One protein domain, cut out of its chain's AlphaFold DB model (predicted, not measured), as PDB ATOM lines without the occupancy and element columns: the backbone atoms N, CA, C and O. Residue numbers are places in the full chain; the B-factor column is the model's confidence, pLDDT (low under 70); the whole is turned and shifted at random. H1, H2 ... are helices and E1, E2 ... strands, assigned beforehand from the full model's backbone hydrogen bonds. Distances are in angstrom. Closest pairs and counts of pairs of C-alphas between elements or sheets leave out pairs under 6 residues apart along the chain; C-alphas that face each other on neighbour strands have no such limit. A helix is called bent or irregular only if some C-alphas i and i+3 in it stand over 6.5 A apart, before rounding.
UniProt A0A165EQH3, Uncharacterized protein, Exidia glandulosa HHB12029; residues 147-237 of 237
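AT A GLANCE: This is residues 147 to 237 of the 237 residues of an uncharacterized protein of Exidia glandulosa HHB12029 (UniProt A0A165EQH3). A narrow sheet of two parallel strands, E1 and E2, has one face covered by a row of three helices and the other face bare. H2 runs in the middle of the row, with H1 beside it toward E1 and H3 toward E2. The 91 printed residues hold H1, E1, H2, E2 and H3 in that order, a mixed class of helices and strands. The whole is compact, with a radius of gyration of the C-alphas of 13.3 A, and elongated, spanning 42 by 25 by 17 A.

HOW THE PARTS SIT: E1, residues 171 to 176, and E2, residues 210 to 215, are parallel at 14 degrees, with N 172 and O 210 2.9 A apart and N 212 and O 172 2.8 A apart, within hydrogen-bond range. With H2, residues 183 to 201, they form a strand-helix-strand unit, two parallel neighbour strands with a helix between, whose crossover is right-handed. The closest C-alphas of H2 and E2, Val 192 and Ala 211, are 7.4 A apart. H2 touches H1, residues 147 to 155, with residues 187 to 195 alone, the same way at a shallow tilt of 25 degrees; the closest C-alphas, Val 149 and Leu 188, are 4.9 A apart. H2 touches H3, residues 222 to 235, the same way at a shallow tilt of 14 degrees; the closest C-alphas, Ile 193 and Val 232, are 6.0 A apart. H1 and H3 are apart. In H1, H2 and H3 every O i to N i+4 pair is within hydrogen-bond range.

IN THESE COORDINATES: E1 is 16.4 A long, E2 16.3 A, H2 26.9 A, H3 20.1 A and H1 12.4 A. H1 begins at C-alpha 147 (191.573, 78.590, 40.984), and H3 ends at C-alpha 235 (184.681, 57.875, 48.531). H1 is neither bent nor irregular, but only just: C-alphas 147 and 150 are 6.4 A apart.

THE WHOLE: The two C-alphas farthest apart, Asp 161 and Lys 219, are 44.0 A apart. The printed part has no cut; the link from H1 to E1, 15 residues, is long. Mean pLDDT of the printed part is 74.7, with 40 residues under 70, among them 215 to 226.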
ATOM      1  N   PRO A 147     190.749  79.553  41.732       59.12
ATOM      2  CA  PRO A 147     191.573  78.590  40.984       59.12
ATOM      3  C   PRO A 147     191.194  77.111  41.216       59.12
ATOM      4  O   PRO A 147     191.805  76.211  40.647       59.12
ATOM      5  N   GLY A 148     190.231  76.816  42.093       67.44
ATOM      6  CA  GLY A 148     189.998  75.462  42.594       67.44
ATOM      7  C   GLY A 148     189.513  74.481  41.526       67.44
ATOM      8  O   GLY A 148     190.042  73.380  41.418       67.44
ATOM      9  N   VAL A 149     188.525  74.852  40.706       79.12
ATOM     10  CA  VAL A 149     187.854  73.889  39.805       79.12
ATOM     11  C   VAL A 149     188.803  73.333  38.742       79.12
ATOM     12  O   VAL A 149     188.842  72.121  38.521       79.12
ATOM     13  N   GLY A 150     189.542  74.206  38.053       85.69
ATOM     14  CA  GLY A 150     190.432  73.803  36.966       85.69
ATOM     15  C   GLY A 150     191.645  73.026  37.474       85.69
ATOM     16  O   GLY A 150     192.002  72.011  36.878       85.69
ATOM     17  N   VAL A 151     192.211  73.429  38.615       90.31
ATOM     18  CA  VAL A 151     193.319  72.696  39.247       90.31
ATOM     19  C   VAL A 151     192.877  71.306  39.706       90.31
ATOM     20  O   VAL A 151     193.569  70.334  39.417       90.31
ATOM     21  N   MET A 152     191.699  71.169  40.330       89.38
ATOM     22  CA  MET A 152     191.177  69.850  40.726       89.38
ATOM     23  C   MET A 152     190.964  68.936  39.513       89.38
ATOM     24  O   MET A 152     191.325  67.762  39.565       89.38
ATOM     25  N   LYS A 153     190.448  69.472  38.397       89.38
ATOM     26  CA  LYS A 153     190.343  68.716  37.138       89.38
ATOM     27  C   LYS A 153     191.715  68.271  36.628       89.38
ATOM     28  O   LYS A 153     191.860  67.105  36.276       89.38
ATOM     29  N   GLY A 154     192.714  69.155  36.629       89.75
ATOM     30  CA  GLY A 154     194.083  68.809  36.232       89.75
ATOM     31  C   GLY A 154     194.683  67.698  37.097       89.75
ATOM     32  O   GLY A 154     195.246  66.746  36.576       89.75
ATOM     33  N   LEU A 155     194.475  67.757  38.413       90.38
ATOM     34  CA  LEU A 155     194.952  66.742  39.360       90.38
ATOM     35  C   LEU A 155     194.211  65.397  39.264       90.38
ATOM     36  O   LEU A 155     194.722  64.393  39.772       90.38
ATOM     37  N   SER A 156     193.011  65.386  38.665       89.44
ATOM     38  CA  SER A 156     192.151  64.202  38.505       89.44
ATOM     39  C   SER A 156     192.462  63.365  37.263       89.44
ATOM     40  O   SER A 156     191.923  62.272  37.119       89.44
ATOM     41  N   ILE A 157     193.314  63.857  36.364       87.94
ATOM     42  CA  ILE A 157     193.645  63.181  35.108       87.94
ATOM     43  C   ILE A 157     195.136  62.823  35.144       87.94
ATOM     44  O   ILE A 157     195.953  63.712  35.386       87.94
ATOM     45  N   PRO A 158     195.518  61.553  34.916       84.94
ATOM     46  CA  PRO A 158     196.923  61.206  34.764       84.94
ATOM     47  C   PRO A 158     197.499  61.840  33.491       84.94
ATOM     48  O   PRO A 158     196.814  61.997  32.477       84.94
ATOM     49  N   CYS A 159     198.776  62.194  33.544       83.62
ATOM     50  CA  CYS A 159     199.562  62.664  32.416       83.62
ATOM     51  C   CYS A 159     199.636  61.598  31.305       83.62
ATOM     52  O   CYS A 159     199.302  60.428  31.496       83.62
ATOM     53  N   ALA A 160     200.093  61.999  30.115       84.06
ATOM     54  CA  ALA A 160     200.180  61.106  28.954       84.06
ATOM     55  C   ALA A 160     201.130  59.908  29.156       84.06
ATOM     56  O   ALA A 160     201.005  58.903  28.462       84.06
ATOM     57  N   ASP A 161     202.072  60.021  30.091       84.94
ATOM     58  CA  ASP A 161     203.003  58.973  30.520       84.94
ATOM     59  C   ASP A 161     202.474  58.143  31.705       84.94
ATOM     60  O   ASP A 161     203.232  57.397  32.320       84.94
ATOM     61  N   GLU A 162     201.183  58.280  32.023       82.50
ATOM     62  CA  GLU A 162     200.482  57.635  33.140       82.50
ATOM     63  C   GLU A 162     200.943  58.095  34.537       82.50
ATOM     64  O   GLU A 162     200.475  57.566  35.550       82.50
ATOM     65  N   THR A 163     201.808  59.111  34.622       86.50
ATOM     66  CA  THR A 163     202.170  59.734  35.899       86.50
ATOM     67  C   THR A 163     201.071  60.672  36.388       86.50
ATOM     68  O   THR A 163     200.217  61.126  35.629       86.50
ATOM     69  N   TRP A 164     201.057  60.965  37.686       88.69
ATOM     70  CA  TRP A 164     200.108  61.914  38.263       88.69
ATOM     71  C   TRP A 164     200.782  63.254  38.514       88.69
ATOM     72  O   TRP A 164     201.867  63.293  39.087       88.69
ATOM     73  N   LEU A 165     200.092  64.346  38.190       90.06
ATOM     74  CA  LEU A 165     200.487  65.686  38.621       90.06
ATOM     75  C   LEU A 165     200.576  65.736  40.154       90.06
ATOM     76  O   LEU A 165     199.587  65.424  40.817       90.06
ATOM     77  N   SER A 166     201.726  66.104  40.724       90.81
ATOM     78  CA  SER A 166     201.987  65.979  42.169       90.81
ATOM     79  C   SER A 166     201.654  64.559  42.683       90.81
ATOM     80  O   SER A 166     200.627  64.336  43.337       90.81
ATOM     81  N   PRO A 167     202.487  63.554  42.360       90.12
ATOM     82  CA  PRO A 167     202.210  62.154  42.669       90.12
ATOM     83  C   PRO A 167     202.180  61.871  44.176       90.12
ATOM     84  O   PRO A 167     201.497  60.945  44.598       90.12
ATOM     85  N   GLN A 168     202.854  62.690  44.993       91.31
ATOM     86  CA  GLN A 168     202.865  62.570  46.458       91.31
ATOM     87  C   GLN A 168     201.683  63.265  47.150       91.31
ATOM     88  O   GLN A 168     201.639  63.297  48.379       91.31
ATOM     89  N   LEU A 169     200.721  63.808  46.396       91.88
ATOM     90  CA  LEU A 169     199.603  64.566  46.950       91.88
ATOM     91  C   LEU A 169     198.695  63.683  47.813       91.88
ATOM     92  O   LEU A 169     197.950  62.844  47.311       91.88
ATOM     93  N   GLN A 170     198.710  63.933  49.121       91.19
ATOM     94  CA  GLN A 170     197.923  63.206  50.118       91.19
ATOM     95  C   GLN A 170     196.718  64.005  50.599       91.19
ATOM     96  O   GLN A 170     195.691  63.412  50.930       91.19
ATOM     97  N   THR A 171     196.846  65.329  50.679       91.12
ATOM     98  CA  THR A 171     195.803  66.209  51.203       91.12
ATOM     99  C   THR A 171     195.511  67.345  50.234       91.12
ATOM    100  O   THR A 171     196.413  68.080  49.840       91.12
ATOM    101  N   THR A 172     194.237  67.545  49.912       90.38
ATOM    102  CA  THR A 172     193.761  68.773  49.269       90.38
ATOM    103  C   THR A 172     192.819  69.525  50.190       90.38
ATOM    104  O   THR A 172     191.929  68.951  50.824       90.38
ATOM    105  N   VAL A 173     193.026  70.830  50.277       88.50
ATOM    106  CA  VAL A 173     192.210  71.742  51.066       88.50
ATOM    107  C   VAL A 173     191.710  72.843  50.154       88.50
ATOM    108  O   VAL A 173     192.469  73.442  49.397       88.50
ATOM    109  N   LEU A 174     190.418  73.108  50.221       86.38
ATOM    110  CA  LEU A 174     189.769  74.070  49.358       86.38
ATOM    111  C   LEU A 174     188.967  75.056  50.195       86.38
ATOM    112  O   LEU A 174     188.006  74.678  50.866       86.38
ATOM    113  N   HIS A 175     189.349  76.321  50.133       82.94
ATOM    114  CA  HIS A 175     188.659  77.411  50.802       82.94
ATOM    115  C   HIS A 175     187.653  78.059  49.854       82.94
ATOM    116  O   HIS A 175     188.018  78.542  48.786       82.94
ATOM    117  N   ILE A 176     186.377  78.063  50.235       75.81
ATOM    118  CA  ILE A 176     185.301  78.652  49.430       75.81
ATOM    119  C   ILE A 176     184.979  80.037  49.974       75.81
ATOM    120  O   ILE A 176     184.629  80.163  51.151       75.81
ATOM    121  N   HIS A 177     185.117  81.063  49.133       69.62
ATOM    122  CA  HIS A 177     184.755  82.434  49.481       69.62
ATOM    123  C   HIS A 177     183.233  82.641  49.357       69.62
ATOM    124  O   HIS A 177     182.595  81.987  48.527       69.62
ATOM    125  N   PRO A 178     182.637  83.544  50.160       61.94
ATOM    126  CA  PRO A 178     181.199  83.811  50.138       61.94
ATOM    127  C   PRO A 178     180.642  84.252  48.787       61.94
ATOM    128  O   PRO A 178     179.461  84.054  48.522       61.94
ATOM    129  N   ASP A 179     181.490  84.824  47.940       61.88
ATOM    130  CA  ASP A 179     181.096  85.379  46.648       61.88
ATOM    131  C   ASP A 179     181.109  84.323  45.524       61.88
ATOM    132  O   ASP A 179     180.578  84.560  44.445       61.88
ATOM    133  N   THR A 180     181.633  83.115  45.782       61.31
ATOM    134  CA  THR A 180     181.720  81.992  44.820       61.31
ATOM    135  C   THR A 180     180.460  81.101  44.824       61.31
ATOM    136  O   THR A 180     180.529  79.880  44.635       61.31
ATOM    137  N   LEU A 181     179.291  81.679  45.122       59.09
ATOM    138  CA  LEU A 181     178.026  80.948  45.267       59.09
ATOM    139  C   LEU A 181     177.322  80.719  43.922       59.09
ATOM    140  O   LEU A 181     177.150  81.643  43.136       59.09
ATOM    141  N   GLY A 182     176.814  79.500  43.710       62.81
ATOM    142  CA  GLY A 182     175.955  79.149  42.571       62.81
ATOM    143  C   GLY A 182     176.452  77.921  41.806       62.81
ATOM    144  O   GLY A 182     176.960  76.972  42.407       62.81
ATOM    145  N   ASP A 183     176.320  77.937  40.478       60.94
ATOM    146  CA  ASP A 183     176.732  76.835  39.589       60.94
ATOM    147  C   ASP A 183     178.227  76.487  39.723       60.94
ATOM    148  O   ASP A 183     178.621  75.323  39.588       60.94
ATOM    149  N   GLU A 184     179.060  77.469  40.072       66.19
ATOM    150  CA  GLU A 184     180.489  77.271  40.331       66.19
ATOM    151  C   GLU A 184     180.740  76.385  41.556       66.19
ATOM    152  O   GLU A 184     181.610  75.514  41.512       66.19
ATOM    153  N   THR A 185     179.937  76.515  42.618       67.69
ATOM    154  CA  THR A 185     180.056  75.661  43.810       67.69
ATOM    155  C   THR A 185     179.720  74.200  43.487       67.69
ATOM    156  O   THR A 185     180.368  73.279  43.989       67.69
ATOM    157  N   VAL A 186     178.735  73.969  42.610       69.44
ATOM    158  CA  VAL A 186     178.369  72.622  42.138       69.44
ATOM    159  C   VAL A 186     179.483  72.034  41.269       69.44
ATOM    160  O   VAL A 186     179.865  70.874  41.451       69.44
ATOM    161  N   GLY A 187     180.042  72.830  40.353       75.00
ATOM    162  CA  GLY A 187     181.165  72.429  39.501       75.00
ATOM    163  C   GLY A 187     182.425  72.084  40.298       75.00
ATOM    164  O   GLY A 187     183.083  71.082  40.017       75.00
ATOM    165  N   LEU A 188     182.714  72.868  41.334       77.19
ATOM    166  CA  LEU A 188     183.805  72.648  42.278       77.19
ATOM    167  C   LEU A 188     183.626  71.353  43.061       77.19
ATOM    168  O   LEU A 188     184.533  70.528  43.143       77.19
ATOM    169  N   GLY A 189     182.411  71.142  43.552       76.06
ATOM    170  CA  GLY A 189     182.022  69.923  44.225       76.06
ATOM    171  C   GLY A 189     182.232  68.665  43.388       76.06
ATOM    172  O   GLY A 189     182.806  67.680  43.854       76.06
ATOM    173  N   LYS A 190     181.809  68.720  42.121       81.56
ATOM    174  CA  LYS A 190     182.044  67.645  41.156       81.56
ATOM    175  C   LYS A 190     183.539  67.426  40.915       81.56
ATOM    176  O   LYS A 190     183.977  66.287  40.948       81.56
ATOM    177  N   ALA A 191     184.319  68.490  40.728       85.69
ATOM    178  CA  ALA A 191     185.755  68.375  40.470       85.69
ATOM    179  C   ALA A 191     186.518  67.721  41.636       85.69
ATOM    180  O   ALA A 191     187.410  66.912  41.400       85.69
ATOM    181  N   VAL A 192     186.142  68.012  42.888       84.44
ATOM    182  CA  VAL A 192     186.720  67.337  44.064       84.44
ATOM    183  C   VAL A 192     186.341  65.854  44.089       84.44
ATOM    184  O   VAL A 192     187.196  65.012  44.342       84.44
ATOM    185  N   ILE A 193     185.082  65.516  43.800       83.62
ATOM    186  CA  ILE A 193     184.633  64.117  43.713       83.62
ATOM    187  C   ILE A 193     185.390  63.365  42.612       83.62
ATOM    188  O   ILE A 193     185.866  62.260  42.859       83.62
ATOM    189  N   ASP A 194     185.518  63.969  41.429       87.38
ATOM    190  CA  ASP A 194     186.227  63.391  40.285       87.38
ATOM    191  C   ASP A 194     187.712  63.168  40.630       87.38
ATOM    192  O   ASP A 194     188.245  62.095  40.354       87.38
ATOM    193  N   LEU A 195     188.358  64.121  41.317       88.75
ATOM    194  CA  LEU A 195     189.727  63.972  41.824       88.75
ATOM    195  C   LEU A 195     189.866  62.788  42.784       88.75
ATOM    196  O   LEU A 195     190.753  61.954  42.601       88.75
ATOM    197  N   VAL A 196     189.009  62.714  43.806       85.75
ATOM    198  CA  VAL A 196     189.068  61.635  44.802       85.75
ATOM    199  C   VAL A 196     188.840  60.288  44.120       85.75
ATOM    200  O   VAL A 196     189.633  59.372  44.302       85.75
ATOM    201  N   ALA A 197     187.810  60.175  43.277       85.06
ATOM    202  CA  ALA A 197     187.511  58.945  42.555       85.06
ATOM    203  C   ALA A 197     188.675  58.505  41.651       85.06
ATOM    204  O   ALA A 197     189.037  57.330  41.654       85.06
ATOM    205  N   ALA A 198     189.284  59.440  40.917       86.62
ATOM    206  CA  ALA A 198     190.402  59.147  40.027       86.62
ATOM    207  C   ALA A 198     191.647  58.675  40.794       86.62
ATOM    208  O   ALA A 198     192.252  57.671  40.421       86.62
ATOM    209  N   ARG A 199     191.994  59.343  41.903       85.00
ATOM    210  CA  ARG A 199     193.146  58.977  42.745       85.00
ATOM    211  C   ARG A 199     192.930  57.672  43.510       85.00
ATOM    212  O   ARG A 199     193.873  56.909  43.665       85.00
ATOM    213  N   CYS A 200     191.701  57.375  43.936       78.88
ATOM    214  CA  CYS A 200     191.362  56.093  44.564       78.88
ATOM    215  C   CYS A 200     191.333  54.923  43.567       78.88
ATOM    216  O   CYS A 200     191.596  53.789  43.954       78.88
ATOM    217  N   ALA A 201     191.003  55.177  42.295       77.94
ATOM    218  CA  ALA A 201     191.062  54.170  41.235       77.94
ATOM    219  C   ALA A 201     192.494  53.919  40.717       77.94
ATOM    220  O   ALA A 201     192.741  52.894  40.078       77.94
ATOM    221  N   GLY A 202     193.420  54.852  40.966       67.00
ATOM    222  CA  GLY A 202     194.837  54.737  40.630       67.00
ATOM    223  C   GLY A 202     195.587  53.689  41.465       67.00
ATOM    224  O   GLY A 202     195.081  53.151  42.447       67.00
ATOM    225  N   LEU A 203     196.825  53.379  41.061       58.19
ATOM    226  CA  LEU A 203     197.719  52.452  41.771       58.19
ATOM    227  C   LEU A 203     197.905  52.854  43.255       58.19
ATOM    228  O   LEU A 203     197.870  54.047  43.571       58.19
ATOM    229  N   PRO A 204     198.169  51.894  44.165       51.22
ATOM    230  CA  PRO A 204     198.129  52.085  45.625       51.22
ATOM    231  C   PRO A 204     199.093  53.141  46.199       51.22
ATOM    232  O   PRO A 204     198.964  53.505  47.363       51.22
ATOM    233  N   GLU A 205     200.034  53.652  45.405       55.44
ATOM    234  CA  GLU A 205     201.000  54.683  45.812       55.44
ATOM    235  C   GLU A 205     200.528  56.122  45.519       55.44
ATOM    236  O   GLU A 205     201.159  57.074  45.966       55.44
ATOM    237  N   SER A 206     199.404  56.300  44.814       55.69
ATOM    238  CA  SER A 206     198.878  57.609  44.369       55.69
ATOM    239  C   SER A 206     197.888  58.274  45.344       55.69
ATOM    240  O   SER A 206     197.220  59.252  44.999       55.69
ATOM    241  N   GLY A 207     197.761  57.718  46.552       64.75
ATOM    242  CA  GLY A 207     196.587  57.875  47.405       64.75
ATOM    243  C   GLY A 207     196.413  59.263  48.015       64.75
ATOM    244  O   GLY A 207     196.940  59.548  49.091       64.75
ATOM    245  N   LEU A 208     195.558  60.076  47.395       81.50
ATOM    246  CA  LEU A 208     194.878  61.169  48.081       81.50
ATOM    247  C   LEU A 208     194.122  60.582  49.285       81.50
ATOM    248  O   LEU A 208     193.136  59.867  49.126       81.50
ATOM    249  N   THR A 209     194.591  60.872  50.495       81.94
ATOM    250  CA  THR A 209     194.000  60.361  51.744       81.94
ATOM    251  C   THR A 209     192.914  61.278  52.287       81.94
ATOM    252  O   THR A 209     192.058  60.851  53.061       81.94
ATOM    253  N   ARG A 210     192.952  62.561  51.911       84.00
ATOM    254  CA  ARG A 210     192.074  63.572  52.486       84.00
ATOM    255  C   ARG A 210     191.760  64.681  51.490       84.00
ATOM    256  O   ARG A 210     192.658  65.333  50.973       84.00
ATOM    257  N   ALA A 211     190.475  64.964  51.314       83.94
ATOM    258  CA  ALA A 211     189.995  66.173  50.653       83.94
ATOM    259  C   ALA A 211     189.070  66.941  51.608       83.94
ATOM    260  O   ALA A 211     188.124  66.383  52.178       83.94
ATOM    261  N   VAL A 212     189.377  68.217  51.836       82.38
ATOM    262  CA  VAL A 212     188.674  69.079  52.794       82.38
ATOM    263  C   VAL A 212     188.166  70.324  52.100       82.38
ATOM    264  O   VAL A 212     188.904  70.988  51.377       82.38
ATOM    265  N   ILE A 213     186.917  70.672  52.377       80.75
ATOM    266  CA  ILE A 213     186.297  71.896  51.896       80.75
ATOM    267  C   ILE A 213     185.980  72.772  53.102       80.75
ATOM    268  O   ILE A 213     185.167  72.416  53.955       80.75
ATOM    269  N   HIS A 214     186.638  73.925  53.175       79.19
ATOM    270  CA  HIS A 214     186.435  74.928  54.209       79.19
ATOM    271  C   HIS A 214     185.607  76.096  53.661       79.19
ATOM    272  O   HIS A 214     186.136  76.942  52.938       79.19
ATOM    273  N   PRO A 215     184.314  76.193  54.008       68.88
ATOM    274  CA  PRO A 215     183.564  77.418  53.769       68.88
ATOM    275  C   PRO A 215     184.108  78.561  54.620       68.88
ATOM    276  O   PRO A 215     184.173  78.446  55.844       68.88
ATOM    277  N   SER A 216     184.412  79.692  53.990       62.41
ATOM    278  CA  SER A 216     184.927  80.902  54.647       62.41
ATOM    279  C   SER A 216     183.809  81.754  55.277       62.41
ATOM    280  O   SER A 216     183.909  82.968  55.284       62.41
ATOM    281  N   GLU A 217     182.776  81.102  55.832       58.56
ATOM    282  CA  GLU A 217     181.507  81.635  56.380       58.56
ATOM    283  C   GLU A 217     180.326  81.733  55.391       58.56
ATOM    284  O   GLU A 217     180.279  82.608  54.539       58.56
ATOM    285  N   LEU A 218     179.303  80.877  55.569       51.78
ATOM    286  CA  LEU A 218     177.913  81.147  55.157       51.78
ATOM    287  C   LEU A 218     176.928  80.151  55.785       51.78
ATOM    288  O   LEU A 218     176.930  78.960  55.482       51.78
ATOM    289  N   LYS A 219     176.005  80.669  56.605       51.47
ATOM    290  CA  LYS A 219     174.839  79.925  57.120       51.47
ATOM    291  C   LYS A 219     173.871  79.469  56.016       51.47
ATOM    292  O   LYS A 219     173.071  78.580  56.268       51.47
ATOM    293  N   ALA A 220     173.917  80.073  54.825       49.66
ATOM    294  CA  ALA A 220     172.890  79.882  53.797       49.66
ATOM    295  C   ALA A 220     173.067  78.618  52.934       49.66
ATOM    296  O   ALA A 220     172.105  78.200  52.308       49.66
ATOM    297  N   ASN A 221     174.251  77.995  52.916       58.72
ATOM    298  CA  ASN A 221     174.533  76.810  52.087       58.72
ATOM    299  C   ASN A 221     175.304  75.718  52.843       58.72
ATOM    300  O   ASN A 221     175.955  74.864  52.235       58.72
ATOM    301  N   LEU A 222     175.230  75.743  54.180       62.78
ATOM    302  CA  LEU A 222     175.920  74.784  55.038       62.78
ATOM    303  C   LEU A 222     175.499  73.346  54.708       62.78
ATOM    304  O   LEU A 222     176.355  72.474  54.654       62.78
ATOM    305  N   ASP A 223     174.217  73.115  54.416       66.12
ATOM    306  CA  ASP A 223     173.687  71.784  54.104       66.12
ATOM    307  C   ASP A 223     174.268  71.218  52.803       66.12
ATOM    308  O   ASP A 223     174.682  70.063  52.770       66.12
ATOM    309  N   MET A 224     174.382  72.038  51.751       68.00
ATOM    310  CA  MET A 224     174.985  71.626  50.478       68.00
ATOM    311  C   MET A 224     176.478  71.319  50.638       68.00
ATOM    312  O   MET A 224     176.960  70.303  50.143       68.00
ATOM    313  N   LEU A 225     177.219  72.178  51.342       65.75
ATOM    314  CA  LEU A 225     178.652  71.977  51.573       65.75
ATOM    315  C   LEU A 225     178.924  70.803  52.518       65.75
ATOM    316  O   LEU A 225     179.898  70.077  52.332       65.75
ATOM    317  N   THR A 226     178.042  70.579  53.492       68.69
ATOM    318  CA  THR A 226     178.106  69.422  54.390       68.69
ATOM    319  C   THR A 226     177.791  68.136  53.635       68.69
ATOM    320  O   THR A 226     178.542  67.175  53.778       68.69
ATOM    321  N   ASP A 227     176.752  68.108  52.791       70.69
ATOM    322  CA  ASP A 227     176.472  66.963  51.909       70.69
ATOM    323  C   ASP A 227     177.681  66.654  51.026       70.69
ATOM    324  O   ASP A 227     178.104  65.503  50.906       70.69
ATOM    325  N   LEU A 228     178.315  67.692  50.480       68.31
ATOM    326  CA  LEU A 228     179.486  67.511  49.644       68.31
ATOM    327  C   LEU A 228     180.685  66.958  50.414       68.31
ATOM    328  O   LEU A 228     181.318  66.006  49.959       68.31
ATOM    329  N   GLN A 229     180.956  67.490  51.606       69.44
ATOM    330  CA  GLN A 229     181.999  66.973  52.488       69.44
ATOM    331  C   GLN A 229     181.723  65.512  52.883       69.44
ATOM    332  O   GLN A 229     182.645  64.699  52.901       69.44
ATOM    333  N   VAL A 230     180.464  65.146  53.148       67.69
ATOM    334  CA  VAL A 230     180.055  63.760  53.439       67.69
ATOM    335  C   VAL A 230     180.293  62.852  52.236       67.69
ATOM    336  O   VAL A 230     180.797  61.739  52.397       67.69
ATOM    337  N   ARG A 231     179.951  63.304  51.027       65.31
ATOM    338  CA  ARG A 231     180.169  62.542  49.790       65.31
ATOM    339  C   ARG A 231     181.650  62.313  49.523       65.31
ATOM    340  O   ARG A 231     182.014  61.195  49.182       65.31
ATOM    341  N   VAL A 232     182.486  63.327  49.734       65.50
ATOM    342  CA  VAL A 232     183.947  63.216  49.627       65.50
ATOM    343  C   VAL A 232     184.486  62.174  50.611       65.50
ATOM    344  O   VAL A 232     185.161  61.240  50.193       65.50
ATOM    345  N   VAL A 233     184.108  62.258  51.891       60.53
ATOM    346  CA  VAL A 233     184.545  61.300  52.924       60.53
ATOM    347  C   VAL A 233     184.125  59.864  52.599       60.53
ATOM    348  O   VAL A 233     184.888  58.940  52.850       60.53
ATOM    349  N   ARG A 234     182.934  59.656  52.024       57.66
ATOM    350  CA  ARG A 234     182.456  58.314  51.648       57.66
ATOM    351  C   ARG A 234     183.246  57.656  50.520       57.66
ATOM    352  O   ARG A 234     183.205  56.439  50.437       57.66
ATOM    353  N   ILE A 235     183.880  58.426  49.638       57.94
ATOM    354  CA  ILE A 235     184.681  57.875  48.531       57.94
ATOM    355  C   ILE A 235     186.102  57.543  49.016       57.94
ATOM    356  O   ILE A 235     186.739  56.648  48.476       57.94
ATOM    357  N   SER A 236     186.583  58.236  50.052       52.97
ATOM    358  CA  SER A 236     187.917  58.042  50.637       52.97
ATOM    359  C   SER A 236     188.022  56.902  51.671       52.97
ATOM    360  O   SER A 236     189.111  56.700  52.207       52.97
ATOM    361  N   LEU A 237     186.924  56.198  51.987       51.34
ATOM    362  CA  LEU A 237     186.849  55.065  52.933       51.34
ATOM    363  C   LEU A 237     186.575  53.752  52.197       51.34
ATOM    364  O   LEU A 237     187.144  52.724  52.626       51.34
TER     365      LEU A 237